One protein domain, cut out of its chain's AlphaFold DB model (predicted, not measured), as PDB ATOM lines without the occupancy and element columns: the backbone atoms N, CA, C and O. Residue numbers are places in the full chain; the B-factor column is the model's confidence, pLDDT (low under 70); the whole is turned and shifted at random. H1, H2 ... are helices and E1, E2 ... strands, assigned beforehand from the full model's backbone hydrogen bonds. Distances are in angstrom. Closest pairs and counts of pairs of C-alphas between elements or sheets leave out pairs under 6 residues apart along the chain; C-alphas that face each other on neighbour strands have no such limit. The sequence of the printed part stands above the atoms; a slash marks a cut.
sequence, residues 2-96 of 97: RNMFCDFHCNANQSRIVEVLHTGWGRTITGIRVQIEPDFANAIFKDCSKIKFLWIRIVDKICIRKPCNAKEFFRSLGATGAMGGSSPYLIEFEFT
ATOM      1  N   ARG A   2     142.305 187.848 120.507       93.75
ATOM      2  CA  ARG A   2     143.576 187.113 120.267       93.75
ATOM      3  C   ARG A   2     144.841 187.912 120.617       93.75
ATOM      4  O   ARG A   2     145.639 187.449 121.416       93.75
ATOM      5  N   ASN A   3     144.981 189.121 120.071       93.38
ATOM      6  CA  ASN A   3     146.180 189.941 120.279       93.38
ATOM      7  C   ASN A   3     146.391 190.338 121.749       93.38
ATOM      8  O   ASN A   3     147.526 190.397 122.182       93.38
ATOM      9  N   MET A   4     145.313 190.544 122.513       93.69
ATOM     10  CA  MET A   4     145.393 190.831 123.949       93.69
ATOM     11  C   MET A   4     146.022 189.659 124.707       93.69
ATOM     12  O   MET A   4     146.953 189.865 125.471       93.69
ATOM     13  N   PHE A   5     145.556 188.430 124.452       95.25
ATOM     14  CA  PHE A   5     146.160 187.231 125.039       95.25
ATOM     15  C   PHE A   5     147.620 187.069 124.600       95.25
ATOM     16  O   PHE A   5     148.481 186.827 125.434       95.25
ATOM     17  N   CYS A   6     147.930 187.258 123.313       94.94
ATOM     18  CA  CYS A   6     149.319 187.214 122.847       94.94
ATOM     19  C   CYS A   6     150.208 188.234 123.568       94.94
ATOM     20  O   CYS A   6     151.346 187.916 123.891       94.94
ATOM     21  N   ASP A   7     149.697 189.434 123.834       93.12
ATOM     22  CA  ASP A   7     150.464 190.492 124.478       93.12
ATOM     23  C   ASP A   7     150.853 190.104 125.908       93.12
ATOM     24  O   ASP A   7     152.035 189.986 126.226       93.12
ATOM     25  N   PHE A   8     149.882 189.758 126.755       94.31
ATOM     26  CA  PHE A   8     150.200 189.421 128.141       94.31
ATOM     27  C   PHE A   8     150.776 188.014 128.334       94.31
ATOM     28  O   PHE A   8     151.146 187.698 129.454       94.31
ATOM     29  N   HIS A   9     150.868 187.158 127.310       94.38
ATOM     30  CA  HIS A   9     151.533 185.847 127.409       94.38
ATOM     31  C   HIS A   9     152.902 185.784 126.721       94.38
ATOM     32  O   HIS A   9     153.735 184.971 127.119       94.38
ATOM     33  N   CYS A  10     153.122 186.569 125.665       95.00
ATOM     34  CA  CYS A  10     154.269 186.396 124.768       95.00
ATOM     35  C   CYS A  10     155.079 187.677 124.536       95.00
ATOM     36  O   CYS A  10     156.136 187.603 123.910       95.00
ATOM     37  N   ASN A  11     154.617 188.847 124.988       94.19
ATOM     38  CA  ASN A  11     155.384 190.081 124.830       94.19
ATOM     39  C   ASN A  11     156.679 190.013 125.656       94.19
ATOM     40  O   ASN A  11     156.662 189.669 126.835       94.19
ATOM     41  N   ALA A  12     157.813 190.399 125.065       93.88
ATOM     42  CA  ALA A  12     159.100 190.454 125.766       93.88
ATOM     43  C   ALA A  12     159.094 191.409 126.980       93.88
ATOM     44  O   ALA A  12     159.894 191.259 127.897       93.88
ATOM     45  N   ASN A  13     158.173 192.374 126.998       94.06
ATOM     46  CA  ASN A  13     157.942 193.326 128.081       94.06
ATOM     47  C   ASN A  13     156.700 192.978 128.925       94.06
ATOM     48  O   ASN A  13     156.105 193.874 129.523       94.06
ATOM     49  N   GLN A  14     156.301 191.701 128.983       92.38
ATOM     50  CA  GLN A  14     155.136 191.210 129.738       92.38
ATOM     51  C   GLN A  14     155.091 191.732 131.184       92.38
ATOM     52  O   GLN A  14     154.021 192.064 131.688       92.38
ATOM     53  N   SER A  15     156.249 191.873 131.835       93.19
ATOM     54  CA  SER A  15     156.371 192.366 133.214       93.19
ATOM     55  C   SER A  15     155.835 193.784 133.443       93.19
ATOM     56  O   SER A  15     155.644 194.177 134.589       93.19
ATOM     57  N   ARG A  16     155.582 194.563 132.385       91.75
ATOM     58  CA  ARG A  16     154.972 195.898 132.495       91.75
ATOM     59  C   ARG A  16     153.471 195.857 132.761       91.75
ATOM     60  O   ARG A  16     152.936 196.829 133.276       91.75
ATOM     61  N   ILE A  17     152.807 194.771 132.368       92.50
ATOM     62  CA  ILE A  17     151.342 194.650 132.408       92.50
ATOM     63  C   ILE A  17     150.867 193.411 133.173       92.50
ATOM     64  O   ILE A  17     149.673 193.291 133.433       92.50
ATOM     65  N   VAL A  18     151.776 192.496 133.531       96.31
ATOM     66  CA  VAL A  18     151.468 191.258 134.258       96.31
ATOM     67  C   VAL A  18     152.202 191.196 135.590       96.31
ATOM     68  O   VAL A  18     153.419 191.356 135.650       96.31
ATOM     69  N   GLU A  19     151.462 190.854 136.637       96.88
ATOM     70  CA  GLU A  19     151.967 190.540 137.972       96.88
ATOM     71  C   GLU A  19     151.636 189.077 138.314       96.88
ATOM     72  O   GLU A  19     150.536 188.595 138.044       96.88
ATOM     73  N   VAL A  20     152.579 188.342 138.909       96.69
ATOM     74  CA  VAL A  20     152.323 186.974 139.388       96.69
ATOM     75  C   VAL A  20     151.660 187.044 140.761       96.69
ATOM     76  O   VAL A  20     152.252 187.561 141.702       96.69
ATOM     77  N   LEU A  21     150.459 186.477 140.890       96.62
ATOM     78  CA  LEU A  21     149.720 186.428 142.158       96.62
ATOM     79  C   LEU A  21     150.015 185.150 142.942       96.62
ATOM     80  O   LEU A  21     150.171 185.173 144.164       96.62
ATOM     81  N   HIS A  22     150.055 184.013 142.242       94.62
ATOM     82  CA  HIS A  22     150.153 182.695 142.859       94.62
ATOM     83  C   HIS A  22     151.093 181.776 142.085       94.62
ATOM     84  O   HIS A  22     151.108 181.753 140.849       94.62
ATOM     85  N   THR A  23     151.830 180.961 142.835       95.94
ATOM     86  CA  THR A  23     152.697 179.909 142.304       95.94
ATOM     87  C   THR A  23     152.413 178.588 143.007       95.94
ATOM     88  O   THR A  23     152.267 178.554 144.228       95.94
ATOM     89  N   GLY A  24     152.369 177.501 142.246       93.00
ATOM     90  CA  GLY A  24     152.265 176.135 142.740       93.00
ATOM     91  C   GLY A  24     153.616 175.422 142.826       93.00
ATOM     92  O   GLY A  24     154.690 176.032 142.834       93.00
ATOM     93  N   TRP A  25     153.554 174.089 142.866       92.81
ATOM     94  CA  TRP A  25     154.736 173.229 142.897       92.81
ATOM     95  C   TRP A  25     155.638 173.461 141.672       92.81
ATOM     96  O   TRP A  25     155.161 173.744 140.567       92.81
ATOM     97  N   GLY A  26     156.955 173.411 141.883       92.94
ATOM     98  CA  GLY A  26     157.940 173.688 140.832       92.94
ATOM     99  C   GLY A  26     157.941 175.133 140.314       92.94
ATOM    100  O   GLY A  26     158.442 175.372 139.223       92.94
ATOM    101  N   ARG A  27     157.382 176.095 141.073       92.19
ATOM    102  CA  ARG A  27     157.201 177.508 140.663       92.19
ATOM    103  C   ARG A  27     156.286 177.691 139.446       92.19
ATOM    104  O   ARG A  27     156.357 178.709 138.762       92.19
ATOM    105  N   THR A  28     155.401 176.731 139.194       94.88
ATOM    106  CA  THR A  28     154.384 176.853 138.143       94.88
ATOM    107  C   THR A  28     153.436 177.998 138.488       94.88
ATOM    108  O   THR A  28     152.890 178.025 139.588       94.88
ATOM    109  N   ILE A  29     153.223 178.941 137.574       95.12
ATOM    110  CA  ILE A  29     152.300 180.061 137.799       95.12
ATOM    111  C   ILE A  29     150.861 179.533 137.783       95.12
ATOM    112  O   ILE A  29     150.438 178.903 136.817       95.12
ATOM    113  N   THR A  30     150.109 179.792 138.854       96.88
ATOM    114  CA  THR A  30     148.700 179.376 139.000       96.88
ATOM    115  C   THR A  30     147.733 180.557 139.061       96.88
ATOM    116  O   THR A  30     146.515 180.367 139.000       96.88
ATOM    117  N   GLY A  31     148.258 181.780 139.137       97.56
ATOM    118  CA  GLY A  31     147.474 183.002 139.091       97.56
ATOM    119  C   GLY A  31     148.312 184.198 138.667       97.56
ATOM    120  O   GLY A  31     149.423 184.379 139.167       97.56
ATOM    121  N   ILE A  32     147.765 185.023 137.780       97.81
ATOM    122  CA  ILE A  32     148.345 186.308 137.379       97.81
ATOM    123  C   ILE A  32     147.312 187.420 137.504       97.81
ATOM    124  O   ILE A  32     146.114 187.165 137.382       97.81
ATOM    125  N   ARG A  33     147.787 188.651 137.654       98.00
ATOM    126  CA  ARG A  33     147.024 189.871 137.418       98.00
ATOM    127  C   ARG A  33     147.482 190.500 136.112       98.00
ATOM    128  O   ARG A  33     148.679 190.579 135.862       98.00
ATOM    129  N   VAL A  34     146.533 190.935 135.292       97.38
ATOM    130  CA  VAL A  34     146.780 191.628 134.024       97.38
ATOM    131  C   VAL A  34     146.133 193.001 134.095       97.38
ATOM    132  O   VAL A  34     144.923 193.106 134.298       97.38
ATOM    133  N   GLN A  35     146.933 194.044 133.912       96.25
ATOM    134  CA  GLN A  35     146.443 195.413 133.828       96.25
ATOM    135  C   GLN A  35     145.800 195.653 132.462       96.25
ATOM    136  O   GLN A  35     146.370 195.308 131.425       96.25
ATOM    137  N   ILE A  36     144.602 196.233 132.458       95.25
ATOM    138  CA  ILE A  36     143.851 196.524 131.240       95.25
ATOM    139  C   ILE A  36     143.222 197.912 131.296       95.25
ATOM    140  O   ILE A  36     142.619 198.297 132.294       95.25
ATOM    141  N   GLU A  37     143.313 198.652 130.198       95.19
ATOM    142  CA  GLU A  37     142.653 199.949 130.090       95.19
ATOM    143  C   GLU A  37     141.124 199.780 130.024       95.19
ATOM    144  O   GLU A  37     140.625 198.954 129.241       95.19
ATOM    145  N   PRO A  38     140.343 200.567 130.791       95.12
ATOM    146  CA  PRO A  38     138.885 200.470 130.788       95.12
ATOM    147  C   PRO A  38     138.260 200.653 129.404       95.12
ATOM    148  O   PRO A  38     137.346 199.909 129.040       95.12
ATOM    149  N   ASP A  39     138.760 201.602 128.613       95.88
ATOM    150  CA  ASP A  39     138.233 201.891 127.276       95.88
ATOM    151  C   ASP A  39     138.472 200.734 126.309       95.88
ATOM    152  O   ASP A  39     137.565 200.333 125.572       95.88
ATOM    153  N   PHE A  40     139.652 200.121 126.377       94.81
ATOM    154  CA  PHE A  40     139.969 198.927 125.607       94.81
ATOM    155  C   PHE A  40     139.075 197.740 125.999       94.81
ATOM    156  O   PHE A  40     138.500 197.072 125.131       94.81
ATOM    157  N   ALA A  41     138.890 197.501 127.300       95.81
ATOM    158  CA  ALA A  41     138.012 196.444 127.800       95.81
ATOM    159  C   ALA A  41     136.549 196.660 127.364       95.81
ATOM    160  O   ALA A  41     135.879 195.732 126.896       95.81
ATOM    161  N   ASN A  42     136.061 197.899 127.453       96.81
ATOM    162  CA  ASN A  42     134.724 198.279 127.007       96.81
ATOM    163  C   ASN A  42     134.553 198.112 125.493       96.81
ATOM    164  O   ASN A  42     133.511 197.617 125.056       96.81
ATOM    165  N   ALA A  43     135.559 198.468 124.692       96.31
ATOM    166  CA  ALA A  43     135.541 198.280 123.244       96.31
ATOM    167  C   ALA A  43     135.445 196.793 122.869       96.31
ATOM    168  O   ALA A  43     134.554 196.413 122.104       96.31
ATOM    169  N   ILE A  44     136.274 195.935 123.481       95.50
ATOM    170  CA  ILE A  44     136.200 194.477 123.287       95.50
ATOM    171  C   ILE A  44     134.812 193.954 123.651       95.50
ATOM    172  O   ILE A  44     134.195 193.243 122.856       95.50
ATOM    173  N   PHE A  45     134.306 194.299 124.837       96.44
ATOM    174  CA  PHE A  45     132.996 193.832 125.281       96.44
ATOM    175  C   PHE A  45     131.888 194.284 124.324       96.44
ATOM    176  O   PHE A  45     131.052 193.476 123.917       96.44
ATOM    177  N   LYS A  46     131.902 195.558 123.917       96.06
ATOM    178  CA  LYS A  46     130.937 196.129 122.973       96.06
ATOM    179  C   LYS A  46     130.942 195.364 121.657       96.06
ATOM    180  O   LYS A  46     129.869 194.994 121.185       96.06
ATOM    181  N   ASP A  47     132.107 195.082 121.087       95.19
ATOM    182  CA  ASP A  47     132.199 194.362 119.819       95.19
ATOM    183  C   ASP A  47     131.790 192.894 119.939       95.19
ATOM    184  O   ASP A  47     131.011 192.408 119.117       95.19
ATOM    185  N   CYS A  48     132.197 192.201 121.004       93.62
ATOM    186  CA  CYS A  48     131.775 190.822 121.245       93.62
ATOM    187  C   CYS A  48     130.269 190.710 121.541       93.62
ATOM    188  O   CYS A  48     129.636 189.730 121.151       93.62
ATOM    189  N   SER A  49     129.668 191.718 122.182       94.75
ATOM    190  CA  SER A  49     128.238 191.726 122.528       94.75
ATOM    191  C   SER A  49     127.307 191.788 121.314       94.75
ATOM    192  O   SER A  49     126.140 191.397 121.412       94.75
ATOM    193  N   LYS A  50     127.817 192.239 120.158       95.06
ATOM    194  CA  LYS A  50     127.078 192.272 118.887       95.06
ATOM    195  C   LYS A  50     126.928 190.883 118.264       95.06
ATOM    196  O   LYS A  50     126.013 190.678 117.470       95.06
ATOM    197  N   ILE A  51     127.800 189.936 118.616       93.69
ATOM    198  CA  ILE A  51     127.799 188.592 118.040       93.69
ATOM    199  C   ILE A  51     126.713 187.754 118.718       93.69
ATOM    200  O   ILE A  51     126.701 187.589 119.941       93.69
ATOM    201  N   LYS A  52     125.800 187.214 117.908       92.88
ATOM    202  CA  LYS A  52     124.678 186.391 118.364       92.88
ATOM    203  C   LYS A  52     124.733 185.008 117.731       92.88
ATOM    204  O   LYS A  52     125.034 184.879 116.549       92.88
ATOM    205  N   PHE A  53     124.373 183.996 118.509       87.81
ATOM    206  CA  PHE A  53     124.110 182.642 118.033       87.81
ATOM    207  C   PHE A  53     122.743 182.208 118.559       87.81
ATOM    208  O   PHE A  53     122.497 182.299 119.761       87.81
ATOM    209  N   LEU A  54     121.840 181.787 117.666       86.31
ATOM    210  CA  LEU A  54     120.450 181.448 118.011       86.31
ATOM    211  C   LEU A  54     119.781 182.519 118.900       86.31
ATOM    212  O   LEU A  54     119.202 182.205 119.935       86.31
ATOM    213  N   TRP A  55     119.905 183.797 118.521       86.75
ATOM    214  CA  TRP A  55     119.363 184.968 119.241       86.75
ATOM    215  C   TRP A  55     119.994 185.297 120.603       86.75
ATOM    216  O   TRP A  55     119.724 186.368 121.149       86.75
ATOM    217  N   ILE A  56     120.889 184.456 121.120       89.00
ATOM    218  CA  ILE A  56     121.617 184.688 122.372       89.00
ATOM    219  C   ILE A  56     122.941 185.388 122.057       89.00
ATOM    220  O   ILE A  56     123.652 184.992 121.131       89.00
ATOM    221  N   ARG A  57     123.305 186.430 122.820       91.25
ATOM    222  CA  ARG A  57     124.620 187.072 122.662       91.25
ATOM    223  C   ARG A  57     125.704 186.131 123.173       91.25
ATOM    224  O   ARG A  57     125.581 185.590 124.269       91.25
ATOM    225  N   ILE A  58     126.795 185.982 122.427       90.25
ATOM    226  CA  ILE A  58     127.895 185.084 122.817       90.25
ATOM    227  C   ILE A  58     128.486 185.481 124.178       90.25
ATOM    228  O   ILE A  58     128.808 184.613 124.985       90.25
ATOM    229  N   VAL A  59     128.552 186.781 124.484       94.06
ATOM    230  CA  VAL A  59     129.033 187.266 125.789       94.06
ATOM    231  C   VAL A  59     128.215 186.720 126.963       94.06
ATOM    232  O   VAL A  59     128.791 186.413 127.999       94.06
ATOM    233  N   ASP A  60     126.908 186.494 126.790       93.25
ATOM    234  CA  ASP A  60     126.040 185.949 127.843       93.25
ATOM    235  C   ASP A  60     126.297 184.453 128.102       93.25
ATOM    236  O   ASP A  60     125.885 183.936 129.136       93.25
ATOM    237  N   LYS A  61     126.962 183.748 127.173       91.31
ATOM    238  CA  LYS A  61     127.444 182.370 127.367       91.31
ATOM    239  C   LYS A  61     128.813 182.313 128.040       91.31
ATOM    240  O   LYS A  61     129.138 181.295 128.634       91.31
ATOM    241  N   ILE A  62     129.599 183.382 127.923       93.19
ATOM    242  CA  ILE A  62     130.924 183.503 128.543       93.19
ATOM    243  C   ILE A  62     130.796 183.997 129.987       93.19
ATOM    244  O   ILE A  62     131.501 183.516 130.866       93.19
ATOM    245  N   CYS A  63     129.900 184.952 130.240       96.12
ATOM    246  CA  CYS A  63     129.665 185.490 131.573       96.12
ATOM    247  C   CYS A  63     129.090 184.434 132.524       96.12
ATOM    248  O   CYS A  63     128.043 183.844 132.262       96.12
ATOM    249  N   ILE A  64     129.744 184.261 133.671       96.38
ATOM    250  CA  ILE A  64     129.319 183.324 134.719       96.38
ATOM    251  C   ILE A  64     128.175 183.928 135.542       96.38
ATOM    252  O   ILE A  64     127.242 183.224 135.927       96.38
ATOM    253  N   ARG A  65     128.227 185.238 135.824       95.19
ATOM    254  CA  ARG A  65     127.188 185.957 136.577       95.19
ATOM    255  C   ARG A  65     126.444 186.951 135.690       95.19
ATOM    256  O   ARG A  65     126.930 187.397 134.654       95.19
ATOM    257  N   LYS A  66     125.234 187.310 136.126       92.94
ATOM    258  CA  LYS A  66     124.421 188.374 135.524       92.94
ATOM    259  C   LYS A  66     124.385 189.598 136.454       92.94
ATOM    260  O   LYS A  66     124.379 189.402 137.669       92.94
ATOM    261  N   PRO A  67     124.307 190.830 135.916       93.81
ATOM    262  CA  PRO A  67     124.305 191.172 134.489       93.81
ATOM    263  C   PRO A  67     125.688 191.008 133.837       93.81
ATOM    264  O   PRO A  67     126.712 191.293 134.452       93.81
ATOM    265  N   CYS A  68     125.712 190.581 132.571       95.00
ATOM    266  CA  CYS A  68     126.948 190.482 131.793       95.00
ATOM    267  C   CYS A  68     127.333 191.868 131.254       95.00
ATOM    268  O   CYS A  68     126.751 192.345 130.276       95.00
ATOM    269  N   ASN A  69     128.276 192.525 131.929       95.56
ATOM    270  CA  ASN A  69     128.912 193.782 131.523       95.56
ATOM    271  C   ASN A  69     130.411 193.553 131.249       95.56
ATOM    272  O   ASN A  69     130.903 192.445 131.449       95.56
ATOM    273  N   ALA A  70     131.151 194.579 130.811       96.25
ATOM    274  CA  ALA A  70     132.577 194.440 130.497       96.25
ATOM    275  C   ALA A  70     133.389 193.868 131.673       96.25
ATOM    276  O   ALA A  70     134.158 192.928 131.492       96.25
ATOM    277  N   LYS A  71     133.159 194.357 132.897       96.25
ATOM    278  CA  LYS A  71     133.849 193.863 134.096       96.25
ATOM    279  C   LYS A  71     133.584 192.375 134.343       96.25
ATOM    280  O   LYS A  71     134.521 191.611 134.547       96.25
ATOM    281  N   GLU A  72     132.324 191.953 134.303       97.19
ATOM    282  CA  GLU A  72     131.944 190.550 134.509       97.19
ATOM    283  C   GLU A  72     132.418 189.642 133.369       97.19
ATOM    284  O   GLU A  72     132.820 188.503 133.609       97.19
ATOM    285  N   PHE A  73     132.419 190.152 132.138       97.06
ATOM    286  CA  PHE A  73     132.939 189.456 130.968       97.06
ATOM    287  C   PHE A  73     134.429 189.146 131.130       97.06
ATOM    288  O   PHE A  73     134.822 187.987 131.033       97.06
ATOM    289  N   PHE A  74     135.240 190.148 131.476       97.44
ATOM    290  CA  PHE A  74     136.668 189.956 131.737       97.44
ATOM    291  C   PHE A  74     136.926 189.075 132.961       97.44
ATOM    292  O   PHE A  74     137.738 188.153 132.883       97.44
ATOM    293  N   ARG A  75     136.173 189.259 134.055       97.38
ATOM    294  CA  ARG A  75     136.238 188.365 135.223       97.38
ATOM    295  C   ARG A  75     135.992 186.906 134.831       97.38
ATOM    296  O   ARG A  75     136.673 186.015 135.327       97.38
ATOM    297  N   SER A  76     135.020 186.660 133.955       97.69
ATOM    298  CA  SER A  76     134.663 185.308 133.518       97.69
ATOM    299  C   SER A  76     135.690 184.710 132.555       97.69
ATOM    300  O   SER A  76     135.963 183.517 132.644       97.69
ATOM    301  N   LEU A  77     136.311 185.525 131.693       96.69
ATOM    302  CA  LEU A  77     137.398 185.079 130.811       96.69
ATOM    303  C   LEU A  77     138.599 184.534 131.590       96.69
ATOM    304  O   LEU A  77     139.212 183.563 131.161       96.69
ATOM    305  N   GLY A  78     138.928 185.154 132.724       97.19
ATOM    306  CA  GLY A  78     140.055 184.745 133.559       97.19
ATOM    307  C   GLY A  78     139.722 183.734 134.656       97.19
ATOM    308  O   GLY A  78     140.610 183.302 135.393       97.19
ATOM    309  N   ALA A  79     138.452 183.344 134.782       97.94
ATOM    310  CA  ALA A  79     138.001 182.399 135.790       97.94
ATOM    311  C   ALA A  79     138.403 180.962 135.427       97.94
ATOM    312  O   ALA A  79     138.252 180.517 134.286       97.94
ATOM    313  N   THR A  80     138.877 180.213 136.422       97.44
ATOM    314  CA  THR A  80     139.208 178.791 136.266       97.44
ATOM    315  C   THR A  80     137.957 177.916 136.235       97.44
ATOM    316  O   THR A  80     136.862 178.366 136.582       97.44
ATOM    317  N   GLY A  81     138.118 176.632 135.893       96.00
ATOM    318  CA  GLY A  81     137.032 175.645 135.965       96.00
ATOM    319  C   GLY A  81     136.353 175.582 137.340       96.00
ATOM    320  O   GLY A  81     135.128 175.551 137.421       96.00
ATOM    321  N   ALA A  82     137.127 175.683 138.428       94.81
ATOM    322  CA  ALA A  82     136.595 175.711 139.796       94.81
ATOM    323  C   ALA A  82     135.717 176.945 140.088       94.81
ATOM    324  O   ALA A  82     134.885 176.920 140.990       94.81
ATOM    325  N   MET A  83     135.884 178.023 139.319       95.25
ATOM    326  CA  MET A  83     135.105 179.257 139.427       95.25
ATOM    327  C   MET A  83     133.937 179.317 138.427       95.25
ATOM    328  O   MET A  83     133.234 180.328 138.386       95.25
ATOM    329  N   GLY A  84     133.739 178.265 137.622       93.75
ATOM    330  CA  GLY A  84     132.740 178.195 136.551       93.75
ATOM    331  C   GLY A  84     133.215 178.718 135.191       93.75
ATOM    332  O   GLY A  84     132.399 178.850 134.284       93.75
ATOM    333  N   GLY A  85     134.503 179.042 135.046       95.38
ATOM    334  CA  GLY A  85     135.105 179.489 133.789       95.38
ATOM    335  C   GLY A  85     135.837 178.373 133.043       95.38
ATOM    336  O   GLY A  85     135.630 177.185 133.283       95.38
ATOM    337  N   SER A  86     136.707 178.756 132.112       95.62
ATOM    338  CA  SER A  86     137.485 177.813 131.290       95.62
ATOM    339  C   SER A  86     138.973 178.152 131.216       95.62
ATOM    340  O   SER A  86     139.704 177.522 130.455       95.62
ATOM    341  N   SER A  87     139.437 179.133 131.996       96.44
ATOM    342  CA  SER A  87     140.853 179.480 132.036       96.44
ATOM    343  C   SER A  87     141.663 178.351 132.694       96.44
ATOM    344  O   SER A  87     141.233 177.819 133.725       96.44
ATOM    345  N   PRO A  88     142.836 177.977 132.148       95.62
ATOM    346  CA  PRO A  88     143.680 176.932 132.733       95.62
ATOM    347  C   PRO A  88     144.260 177.322 134.102       95.62
ATOM    348  O   PRO A  88     144.594 176.454 134.902       95.62
ATOM    349  N   TYR A  89     144.366 178.620 134.382       96.25
ATOM    350  CA  TYR A  89     144.806 179.180 135.658       96.25
ATOM    351  C   TYR A  89     144.142 180.548 135.881       96.25
ATOM    352  O   TYR A  89     143.493 181.075 134.975       96.25
ATOM    353  N   LEU A  90     144.237 181.116 137.083       97.94
ATOM    354  CA  LEU A  90     143.548 182.372 137.388       97.94
ATOM    355  C   LEU A  90     144.171 183.546 136.616       97.94
ATOM    356  O   LEU A  90     145.375 183.778 136.698       97.94
ATOM    357  N   ILE A  91     143.341 184.319 135.917       98.19
ATOM    358  CA  ILE A  91     143.737 185.598 135.319       98.19
ATOM    359  C   ILE A  91     142.845 186.690 135.914       98.19
ATOM    360  O   ILE A  91     141.655 186.783 135.617       98.19
ATOM    361  N   GLU A  92     143.410 187.516 136.784       97.88
ATOM    362  CA  GLU A  92     142.730 188.658 137.383       97.88
ATOM    363  C   GLU A  92     142.938 189.896 136.507       97.88
ATOM    364  O   GLU A  92     144.018 190.476 136.477       97.88
ATOM    365  N   PHE A  93     141.911 190.305 135.764       97.31
ATOM    366  CA  PHE A  93     141.972 191.546 134.992       97.31
ATOM    367  C   PHE A  93     141.709 192.749 135.903       97.31
ATOM    368  O   PHE A  93     140.592 192.923 136.400       97.31
ATOM    369  N   GLU A  94     142.727 193.583 136.098       96.75
ATOM    370  CA  GLU A  94     142.638 194.827 136.856       96.75
ATOM    371  C   GLU A  94     142.512 196.014 135.900       96.75
ATOM    372  O   GLU A  94     143.354 196.235 135.034       96.75
ATOM    373  N   PHE A  95     141.431 196.774 136.053       94.31
ATOM    374  CA  PHE A  95     141.146 197.926 135.210       94.31
ATOM    375  C   PHE A  95     141.990 199.102 135.702       94.31
ATOM    376  O   PHE A  95     141.818 199.532 136.847       94.31
ATOM    377  N   THR A  96     142.898 199.601 134.864       89.62
ATOM    378  CA  THR A  96     143.762 200.734 135.214       89.62
ATOM    379  C   THR A  96     142.918 201.983 135.457       89.62
ATOM    380  O   THR A  96     141.848 202.145 134.864       89.62
TER     381      THR A  96
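AT A GLANCE: This is residues 2 to 96 of the 97 residues of the protein "NPC1_N domain-containing protein" of Dibothriocephalus latus (UniProt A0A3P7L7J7). A small three-stranded sheet makes one end of an elongated body, and a cluster of three short helices makes the other: H4 runs alongside the edge strand E3, and H2 and H3 pack on H4 farther out. H1 covers part of E1 and E2, away from the other helices, while the turn between E1 and E2 and the turn at Trp 55 reach to the two tips. The printed part has 95 residues, with four named helices and three named strands in the order H1, E1, E2, H2, H3, H4, E3. The sheet runs E1, E2, E3 and is mixed; the class is mixed, helices and strands. The whole is compact, with a radius of gyration of the C-alphas of 14.0 A, and spans 45 by 28 by 19 A.

IN THESE COORDINATES: H1, residues 2 to 10, begins at C-alpha 2 (143.576, 187.113, 120.267) and is 11.6 A long. E1 is residues 18 to 23, 14.0 A, and E2 residues 29 to 36, 19.6 A. H2, residues 38 to 49, is 16.1 A long and begins at C-alpha 38 (138.885, 200.470, 130.788). H3 is residues 58 to 62, 6.7 A, and H4 residues 70 to 77, 10.5 A. E3, residues 90 to 95, is 15.9 A long and ends at C-alpha 95 (141.146, 197.926, 135.210).

HOW THE PARTS SIT: H1 is on the sheet, with a height over the sheet of 10.5 A, the local plane resting on just 6 C-alphas. It lies over E2 and only just over E1, with 3 C-alphas on E1, and runs slantwise to the strands, at 42 degrees to E2 on the local plane; the C-alphas of Phe 8 and Val 18 are its closest to E1, 6.5 A. E1 and E2 form a hairpin, antiparallel at 158 degrees, with N 19 and O 33 within hydrogen-bond range at 2.9 A. E2 and E3 are parallel at 18 degrees, with N 34 and O 92 at 2.8 A. E2, the helices H2, H3 and H4, and E3 make a strand-helix-strand unit, two parallel neighbour strands with helices between them along the chain. H2 only grazes the sheet, with residues 38 to 41. With residues 41 to 46 alone, H2 touches H4, about perpendicular at 74 degrees; their closest C-alphas, Phe 45 and Ala 70, are 5.3 A apart. With residues 45 to 49 alone it touches H3, closest at the C-alphas of Ser 49 and Val 59, 5.6 A. H3, not on the sheet, touches H4, closest at the C-alphas of Ile 62 and Ser 76, 6.5 A. H4 is on the sheet at a height of 8.8 A, over E3 and along the strands, at 9 degrees to E3 on the local plane; the C-alphas of Phe 74 and Phe 93 are closest, 6.4 A. H1 is apart from H2, H3 and H4. In H1, H2, H3 and H4 every O i to N i+4 pair is within hydrogen-bond range.

THE WHOLE: The two C-alphas farthest apart, those of Gly 26 and Trp 55, are 45.6 A apart. The printed part has no cut. The link from H4 to E3 is long, residues 78 to 89. Residues 52 to 53 pair antiparallel with residues 56 to 57. The mean pLDDT of the printed part is 94.8, and no printed residue is under 70.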